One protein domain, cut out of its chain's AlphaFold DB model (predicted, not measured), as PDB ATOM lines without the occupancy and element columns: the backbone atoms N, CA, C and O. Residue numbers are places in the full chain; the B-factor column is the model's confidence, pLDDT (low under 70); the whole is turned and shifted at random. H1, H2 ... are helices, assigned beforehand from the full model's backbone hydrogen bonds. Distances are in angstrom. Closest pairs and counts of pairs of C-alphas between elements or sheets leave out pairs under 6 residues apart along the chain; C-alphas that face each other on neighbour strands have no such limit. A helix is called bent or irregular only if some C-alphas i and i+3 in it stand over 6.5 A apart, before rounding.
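What this domain is: This is residues 104 to 165 of the 202 residues of an uncharacterized protein of Sphaerochaeta sp (UniProt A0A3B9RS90). The longest helix, H2, crosses one side of a pair of helices, H1 and H3, which lie side by side and run opposite ways. From the end of H1 a long loop, residues 117 to 131, swings out to one end of the domain's long axis and folds back to H2; at the other end is the turn between H2 and H3. The printed part has 62 residues with three named helices, in the order H1, H2, H3, and no named strand; the class is all helix, with 38 of the residues in the helices. The whole is compact, with a radius of gyration of the C-alphas of 11.8 A, yet elongated in outline, its C-alphas spanning 39 by 22 by 20 A.

Where its parts are: H2, residues 132 to 145, measures 20.1 A from its first to its last C-alpha, from C-alpha 132 at (-6.658, 15.640, 5.080) to C-alpha 145 at (5.993, 28.544, -3.695). H1 is residues 104 to 116, 18.0 A long by the same measure, and begins at C-alpha 104 at (-14.517, 30.655, 0.849). H3 is residues 153 to 163, 15.0 A long, and ends at C-alpha 163 at (-4.025, 31.320, -3.537). No helix is bent or irregular.

How they stand to each other: H2 is close to H1 but not clearly touching it; their closest C-alphas, those of Leu 110 and Gln 135, are 7.7 A apart. The lines of these two helices stand about perpendicular, at 77 degrees. H2 is likewise close to H3 but not clearly touching it, with the closest C-alphas, those of Phe 142 and Tyr 159, 7.3 A apart. Their lines are about perpendicular too, at 88 degrees. H1 and H3 touch, with 8 pairs of C-alphas within 8 A; the closest are those of Ile 114 and Ser 153, 5.5 A apart. They run opposite ways at a shallow tilt of 12 degrees, 10.5 A from centre to centre. In H1, H2 and H3 every O i to N i+4 pair is within hydrogen-bond range.

The domain as a whole: The two C-alphas farthest apart, those of Asp 124 and Gly 147, are 39.5 A from each other, while the first and last printed C-alphas, those of Gln 104 and Arg 165, are 10.8 A apart. The link from H1 to H2 is long, with 15 residues, and its C-alphas lie 8 to 22 A from the mean of the C-alphas; the link from H2 to H3 is short, with 7 residues. The printed part has no cut. The mean pLDDT of the printed part is 71.6, and 26 residues are under 70: residues 129 to 148 and 160 to 165.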
ATOM      1  N   GLN A 104     -14.511  29.759  -0.305       75.81
ATOM      2  CA  GLN A 104     -14.517  30.655   0.849       75.81
ATOM      3  C   GLN A 104     -14.530  29.859   2.153       75.81
ATOM      4  O   GLN A 104     -13.724  30.144   3.036       75.81
ATOM      5  N   ALA A 105     -15.375  28.833   2.260       76.12
ATOM      6  CA  ALA A 105     -15.412  27.911   3.386       76.12
ATOM      7  C   ALA A 105     -14.048  27.229   3.587       76.12
ATOM      8  O   ALA A 105     -13.498  27.256   4.688       76.12
ATOM      9  N   ILE A 106     -13.451  26.720   2.503       75.00
ATOM     10  CA  ILE A 106     -12.090  26.161   2.505       75.00
ATOM     11  C   ILE A 106     -11.060  27.190   2.999       75.00
ATOM     12  O   ILE A 106     -10.255  26.871   3.876       75.00
ATOM     13  N   SER A 107     -11.090  28.421   2.478       76.19
ATOM     14  CA  SER A 107     -10.144  29.470   2.878       76.19
ATOM     15  C   SER A 107     -10.321  29.903   4.337       76.19
ATOM     16  O   SER A 107      -9.325  30.178   5.000       76.19
ATOM     17  N   THR A 108     -11.552  29.966   4.850       79.75
ATOM     18  CA  THR A 108     -11.820  30.323   6.250       79.75
ATOM     19  C   THR A 108     -11.319  29.236   7.199       79.75
ATOM     20  O   THR A 108     -10.649  29.552   8.180       79.75
ATOM     21  N   CYS A 109     -11.578  27.958   6.909       79.31
ATOM     22  CA  CYS A 109     -11.122  26.862   7.765       79.31
ATOM     23  C   CYS A 109      -9.599  26.690   7.769       79.31
ATOM     24  O   CYS A 109      -9.020  26.451   8.828       79.31
ATOM     25  N   LEU A 110      -8.943  26.826   6.609       78.81
ATOM     26  CA  LEU A 110      -7.479  26.828   6.541       78.81
ATOM     27  C   LEU A 110      -6.907  28.040   7.293       78.81
ATOM     28  O   LEU A 110      -6.002  27.866   8.101       78.81
ATOM     29  N   GLY A 111      -7.484  29.233   7.116       80.38
ATOM     30  CA  GLY A 111      -7.092  30.440   7.851       80.38
ATOM     31  C   GLY A 111      -7.203  30.291   9.369       80.38
ATOM     32  O   GLY A 111      -6.260  30.613  10.088       80.38
ATOM     33  N   TYR A 112      -8.317  29.741   9.855       83.06
ATOM     34  CA  TYR A 112      -8.518  29.460  11.276       83.06
ATOM     35  C   TYR A 112      -7.480  28.464  11.818       83.06
ATOM     36  O   TYR A 112      -6.902  28.702  12.879       83.06
ATOM     37  N   LEU A 113      -7.178  27.399  11.068       82.81
ATOM     38  CA  LEU A 113      -6.157  26.412  11.437       82.81
ATOM     39  C   LEU A 113      -4.745  27.017  11.491       82.81
ATOM     40  O   LEU A 113      -3.998  26.729  12.422       82.81
ATOM     41  N   ILE A 114      -4.395  27.889  10.542       82.19
ATOM     42  CA  ILE A 114      -3.109  28.606  10.508       82.19
ATOM     43  C   ILE A 114      -2.972  29.575  11.696       82.19
ATOM     44  O   ILE A 114      -1.886  29.700  12.268       82.19
ATOM     45  N   ALA A 115      -4.061  30.262  12.054       84.38
ATOM     46  CA  ALA A 115      -4.076  31.289  13.094       84.38
ATOM     47  C   ALA A 115      -4.182  30.734  14.526       84.38
ATOM     48  O   ALA A 115      -3.723  31.388  15.457       84.38
ATOM     49  N   THR A 116      -4.795  29.559  14.716       84.75
ATOM     50  CA  THR A 116      -5.114  29.013  16.056       84.75
ATOM     51  C   THR A 116      -4.521  27.632  16.344       84.75
ATOM     52  O   THR A 116      -4.536  27.195  17.490       84.75
ATOM     53  N   GLY A 117      -4.056  26.898  15.328       82.81
ATOM     54  CA  GLY A 117      -3.708  25.478  15.457       82.81
ATOM     55  C   GLY A 117      -4.914  24.540  15.627       82.81
ATOM     56  O   GLY A 117      -4.735  23.325  15.729       82.81
ATOM     57  N   HIS A 118      -6.145  25.061  15.635       83.06
ATOM     58  CA  HIS A 118      -7.371  24.288  15.833       83.06
ATOM     59  C   HIS A 118      -8.165  24.102  14.533       83.06
ATOM     60  O   HIS A 118      -8.097  24.897  13.602       83.06
ATOM     61  N   VAL A 119      -8.959  23.031  14.464       82.69
ATOM     62  CA  VAL A 119      -9.841  22.743  13.323       82.69
ATOM     63  C   VAL A 119     -11.252  23.223  13.658       82.69
ATOM     64  O   VAL A 119     -11.764  22.875  14.723       82.69
ATOM     65  N   LEU A 120     -11.895  23.977  12.757       80.31
ATOM     66  CA  LEU A 120     -13.302  24.363  12.918       80.31
ATOM     67  C   LEU A 120     -14.196  23.120  13.002       80.31
ATOM     68  O   LEU A 120     -14.014  22.151  12.264       80.31
ATOM     69  N   ARG A 121     -15.186  23.153  13.894       81.56
ATOM     70  CA  ARG A 121     -16.135  22.059  14.130       81.56
ATOM     71  C   ARG A 121     -17.562  22.586  14.132       81.56
ATOM     72  O   ARG A 121     -17.808  23.739  14.475       81.56
ATOM     73  N   LYS A 122     -18.489  21.717  13.745       77.19
ATOM     74  CA  LYS A 122     -19.926  21.892  13.953       77.19
ATOM     75  C   LYS A 122     -20.282  21.699  15.435       77.19
ATOM     76  O   LYS A 122     -19.467  21.227  16.224       77.19
ATOM     77  N   ILE A 123     -21.538  21.990  15.779       77.50
ATOM     78  CA  ILE A 123     -22.123  21.762  17.116       77.50
ATOM     79  C   ILE A 123     -22.070  20.270  17.513       77.50
ATOM     80  O   ILE A 123     -21.831  19.953  18.671       77.50
ATOM     81  N   ASP A 124     -22.202  19.355  16.545       78.50
ATOM     82  CA  ASP A 124     -22.045  17.898  16.720       78.50
ATOM     83  C   ASP A 124     -20.573  17.435  16.898       78.50
ATOM     84  O   ASP A 124     -20.287  16.241  16.969       78.50
ATOM     85  N   GLY A 125     -19.616  18.370  16.941       75.12
ATOM     86  CA  GLY A 125     -18.182  18.104  17.054       75.12
ATOM     87  C   GLY A 125     -17.494  17.669  15.752       75.12
ATOM     88  O   GLY A 125     -16.258  17.585  15.729       75.12
ATOM     89  N   VAL A 126     -18.227  17.426  14.660       74.00
ATOM     90  CA  VAL A 126     -17.661  17.006  13.369       74.00
ATOM     91  C   VAL A 126     -16.855  18.155  12.745       74.00
ATOM     92  O   VAL A 126     -17.356  19.281  12.669       74.00
ATOM     93  N   PRO A 127     -15.620  17.911  12.262       70.00
ATOM     94  CA  PRO A 127     -14.830  18.925  11.572       70.00
ATOM     95  C   PRO A 127     -15.541  19.529  10.352       70.00
ATOM     96  O   PRO A 127     -15.920  18.820   9.415       70.00
ATOM     97  N   VAL A 128     -15.649  20.856  10.329       70.62
ATOM     98  CA  VAL A 128     -15.937  21.616   9.108       70.62
ATOM     99  C   VAL A 128     -14.644  21.642   8.292       70.62
ATOM    100  O   VAL A 128     -13.569  21.842   8.854       70.62
ATOM    101  N   CYS A 129     -14.741  21.365   6.986       66.56
ATOM    102  CA  CYS A 129     -13.618  21.007   6.103       66.56
ATOM    103  C   CYS A 129     -12.313  21.756   6.415       66.56
ATOM    104  O   CYS A 129     -12.299  22.976   6.365       66.56
ATOM    105  N   PRO A 130     -11.188  21.050   6.565       55.59
ATOM    106  CA  PRO A 130     -10.545  20.629   5.330       55.59
ATOM    107  C   PRO A 130     -10.232  19.136   5.341       55.59
ATOM    108  O   PRO A 130      -9.681  18.614   6.312       55.59
ATOM    109  N   SER A 131     -10.537  18.436   4.242       62.03
ATOM    110  CA  SER A 131     -10.116  17.038   4.098       62.03
ATOM    111  C   SER A 131      -8.594  16.939   4.264       62.03
ATOM    112  O   SER A 131      -7.862  17.824   3.820       62.03
ATOM    113  N   TRP A 132      -8.099  15.867   4.885       59.66
ATOM    114  CA  TRP A 132      -6.658  15.640   5.080       59.66
ATOM    115  C   TRP A 132      -5.859  15.804   3.774       59.66
ATOM    116  O   TRP A 132      -4.788  16.409   3.752       59.66
ATOM    117  N   TRP A 133      -6.439  15.357   2.656       57.59
ATOM    118  CA  TRP A 133      -5.880  15.527   1.318       57.59
ATOM    119  C   TRP A 133      -5.769  17.003   0.907       57.59
ATOM    120  O   TRP A 133      -4.735  17.409   0.381       57.59
ATOM    121  N   LEU A 134      -6.796  17.817   1.175       62.84
ATOM    122  CA  LEU A 134      -6.788  19.253   0.885       62.84
ATOM    123  C   LEU A 134      -5.687  19.971   1.665       62.84
ATOM    124  O   LEU A 134      -4.928  20.735   1.074       62.84
ATOM    125  N   GLN A 135      -5.562  19.671   2.963       64.62
ATOM    126  CA  GLN A 135      -4.522  20.229   3.832       64.62
ATOM    127  C   GLN A 135      -3.124  19.886   3.306       64.62
ATOM    128  O   GLN A 135      -2.297  20.775   3.112       64.62
ATOM    129  N   GLN A 136      -2.877  18.609   2.990       63.91
ATOM    130  CA  GLN A 136      -1.596  18.168   2.435       63.91
ATOM    131  C   GLN A 136      -1.266  18.818   1.090       63.91
ATOM    132  O   GLN A 136      -0.103  19.132   0.836       63.91
ATOM    133  N   ARG A 137      -2.255  19.000   0.207       62.19
ATOM    134  CA  ARG A 137      -2.029  19.654  -1.087       62.19
ATOM    135  C   ARG A 137      -1.799  21.151  -0.932       62.19
ATOM    136  O   ARG A 137      -0.867  21.652  -1.546       62.19
ATOM    137  N   TRP A 138      -2.540  21.819  -0.053       69.25
ATOM    138  CA  TRP A 138      -2.350  23.237   0.249       69.25
ATOM    139  C   TRP A 138      -0.956  23.491   0.815       69.25
ATOM    140  O   TRP A 138      -0.204  24.299   0.274       69.25
ATOM    141  N   TYR A 139      -0.558  22.707   1.816       65.12
ATOM    142  CA  TYR A 139       0.766  22.789   2.421       65.12
ATOM    143  C   TYR A 139       1.893  22.446   1.430       65.12
ATOM    144  O   TYR A 139       2.944  23.084   1.446       65.12
ATOM    145  N   LYS A 140       1.684  21.475   0.528       62.84
ATOM    146  CA  LYS A 140       2.667  21.122  -0.508       62.84
ATOM    147  C   LYS A 140       2.829  22.211  -1.568       62.84
ATOM    148  O   LYS A 140       3.963  22.561  -1.894       62.84
ATOM    149  N   ASP A 141       1.727  22.702  -2.125       61.97
ATOM    150  CA  ASP A 141       1.756  23.718  -3.179       61.97
ATOM    151  C   ASP A 141       2.266  25.058  -2.603       61.97
ATOM    152  O   ASP A 141       3.035  25.755  -3.266       61.97
ATOM    153  N   PHE A 142       1.983  25.349  -1.324       65.69
ATOM    154  CA  PHE A 142       2.605  26.458  -0.597       65.69
ATOM    155  C   PHE A 142       4.112  26.260  -0.376       65.69
ATOM    156  O   PHE A 142       4.883  27.128  -0.780       65.69
ATOM    157  N   ARG A 143       4.567  25.120   0.179       62.88
ATOM    158  CA  ARG A 143       6.011  24.847   0.353       62.88
ATOM    159  C   ARG A 143       6.780  24.935  -0.963       62.88
ATOM    160  O   ARG A 143       7.915  25.396  -0.951       62.88
ATOM    161  N   TYR A 144       6.178  24.556  -2.091       63.88
ATOM    162  CA  TYR A 144       6.781  24.768  -3.408       63.88
ATOM    163  C   TYR A 144       6.969  26.264  -3.731       63.88
ATOM    164  O   TYR A 144       8.041  26.664  -4.176       63.88
ATOM    165  N   GLY A 145       5.958  27.096  -3.460       63.28
ATOM    166  CA  GLY A 145       5.993  28.544  -3.695       63.28
ATOM    167  C   GLY A 145       7.018  29.333  -2.866       63.28
ATOM    168  O   GLY A 145       7.423  30.407  -3.296       63.28
ATOM    169  N   ILE A 146       7.461  28.802  -1.719       66.00
ATOM    170  CA  ILE A 146       8.445  29.431  -0.808       66.00
ATOM    171  C   ILE A 146       9.830  28.758  -0.823       66.00
ATOM    172  O   ILE A 146      10.592  28.886   0.132       66.00
ATOM    173  N   GLY A 147      10.161  27.974  -1.853       68.75
ATOM    174  CA  GLY A 147      11.483  27.333  -1.939       68.75
ATOM    175  C   GLY A 147      11.716  26.217  -0.906       68.75
ATOM    176  O   GLY A 147      12.837  26.008  -0.460       68.75
ATOM    177  N   PHE A 148      10.662  25.482  -0.542       67.56
ATOM    178  CA  PHE A 148      10.664  24.303   0.339       67.56
ATOM    179  C   PHE A 148      10.991  24.532   1.826       67.56
ATOM    180  O   PHE A 148      11.161  23.550   2.553       67.56
ATOM    181  N   GLY A 149      10.990  25.773   2.321       71.50
ATOM    182  CA  GLY A 149      11.177  26.079   3.749       71.50
ATOM    183  C   GLY A 149      10.097  25.521   4.698       71.50
ATOM    184  O   GLY A 149       9.131  24.877   4.272       71.50
ATOM    185  N   ASN A 150      10.269  25.797   5.997       75.50
ATOM    186  CA  ASN A 150       9.257  25.627   7.047       75.50
ATOM    187  C   ASN A 150       8.669  27.015   7.384       75.50
ATOM    188  O   ASN A 150       9.344  27.787   8.062       75.50
ATOM    189  N   PRO A 151       7.463  27.355   6.898       72.06
ATOM    190  CA  PRO A 151       6.910  28.706   6.995       72.06
ATOM    191  C   PRO A 151       6.253  29.017   8.342       72.06
ATOM    192  O   PRO A 151       5.652  28.146   8.975       72.06
ATOM    193  N   SER A 152       6.274  30.297   8.704       82.50
ATOM    194  CA  SER A 152       5.476  30.878   9.787       82.50
ATOM    195  C   SER A 152       3.977  30.952   9.451       82.50
ATOM    196  O   SER A 152       3.568  30.933   8.284       82.50
ATOM    197  N   SER A 153       3.132  31.115  10.478       80.25
ATOM    198  CA  SER A 153       1.694  31.378  10.297       80.25
ATOM    199  C   SER A 153       1.397  32.681   9.552       80.25
ATOM    200  O   SER A 153       0.357  32.787   8.895       80.25
ATOM    201  N   GLU A 154       2.302  33.660   9.589       82.31
ATOM    202  CA  GLU A 154       2.127  34.899   8.834       82.31
ATOM    203  C   GLU A 154       2.363  34.682   7.332       82.31
ATOM    204  O   GLU A 154       1.522  35.062   6.513       82.31
ATOM    205  N   GLU A 155       3.444  33.994   6.951       79.69
ATOM    206  CA  GLU A 155       3.701  33.617   5.554       79.69
ATOM    207  C   GLU A 155       2.583  32.717   5.004       79.69
ATOM    208  O   GLU A 155       2.089  32.958   3.899       79.69
ATOM    209  N   MET A 156       2.124  31.741   5.802       77.06
ATOM    210  CA  MET A 156       0.954  30.907   5.496       77.06
ATOM    211  C   MET A 156      -0.292  31.755   5.182       77.06
ATOM    212  O   MET A 156      -0.954  31.535   4.165       77.06
ATOM    213  N   SER A 157      -0.593  32.754   6.016       77.12
ATOM    214  CA  SER A 157      -1.779  33.614   5.874       77.12
ATOM    215  C   SER A 157      -1.686  34.563   4.670       77.12
ATOM    216  O   SER A 157      -2.649  34.713   3.903       77.12
ATOM    217  N   ARG A 158      -0.507  35.167   4.455       75.75
ATOM    218  CA  ARG A 158      -0.218  36.026   3.293       75.75
ATOM    219  C   ARG A 158      -0.358  35.233   1.986       75.75
ATOM    220  O   ARG A 158      -1.048  35.681   1.067       75.75
ATOM    221  N   TYR A 159       0.214  34.028   1.910       70.31
ATOM    222  CA  TYR A 159       0.158  33.202   0.698       70.31
ATOM    223  C   TYR A 159      -1.229  32.596   0.445       70.31
ATOM    224  O   TYR A 159      -1.679  32.566  -0.702       70.31
ATOM    225  N   MET A 160      -1.965  32.190   1.488       69.44
ATOM    226  CA  MET A 160      -3.361  31.744   1.352       69.44
ATOM    227  C   MET A 160      -4.231  32.808   0.662       69.44
ATOM    228  O   MET A 160      -5.036  32.482  -0.211       69.44
ATOM    229  N   SER A 161      -4.019  34.084   0.989       65.00
ATOM    230  CA  SER A 161      -4.738  35.212   0.381       65.00
ATOM    231  C   SER A 161      -4.425  35.397  -1.113       65.00
ATOM    232  O   SER A 161      -5.293  35.832  -1.872       65.00
ATOM    233  N   HIS A 162      -3.222  35.019  -1.558       60.47
ATOM    234  CA  HIS A 162      -2.854  34.960  -2.977       60.47
ATOM    235  C   HIS A 162      -3.488  33.736  -3.664       60.47
ATOM    236  O   HIS A 162      -4.114  33.866  -4.714       60.47
ATOM    237  N   GLN A 163      -3.423  32.560  -3.028       57.59
ATOM    238  CA  GLN A 163      -4.025  31.320  -3.537       57.59
ATOM    239  C   GLN A 163      -5.555  31.407  -3.671       57.59
ATOM    240  O   GLN A 163      -6.111  30.864  -4.623       57.59
ATOM    241  N   ARG A 164      -6.242  32.166  -2.804       52.28
ATOM    242  CA  ARG A 164      -7.682  32.477  -2.925       52.28
ATOM    243  C   ARG A 164      -8.035  33.199  -4.236       52.28
ATOM    244  O   ARG A 164      -9.154  33.047  -4.710       52.28
ATOM    245  N   ARG A 165      -7.094  33.934  -4.846       47.75
ATOM    246  CA  ARG A 165      -7.258  34.573  -6.171       47.75
ATOM    247  C   ARG A 165      -6.920  33.644  -7.347       47.75
ATOM    248  O   ARG A 165      -7.232  33.979  -8.480       47.75
TER     249      ARG A 165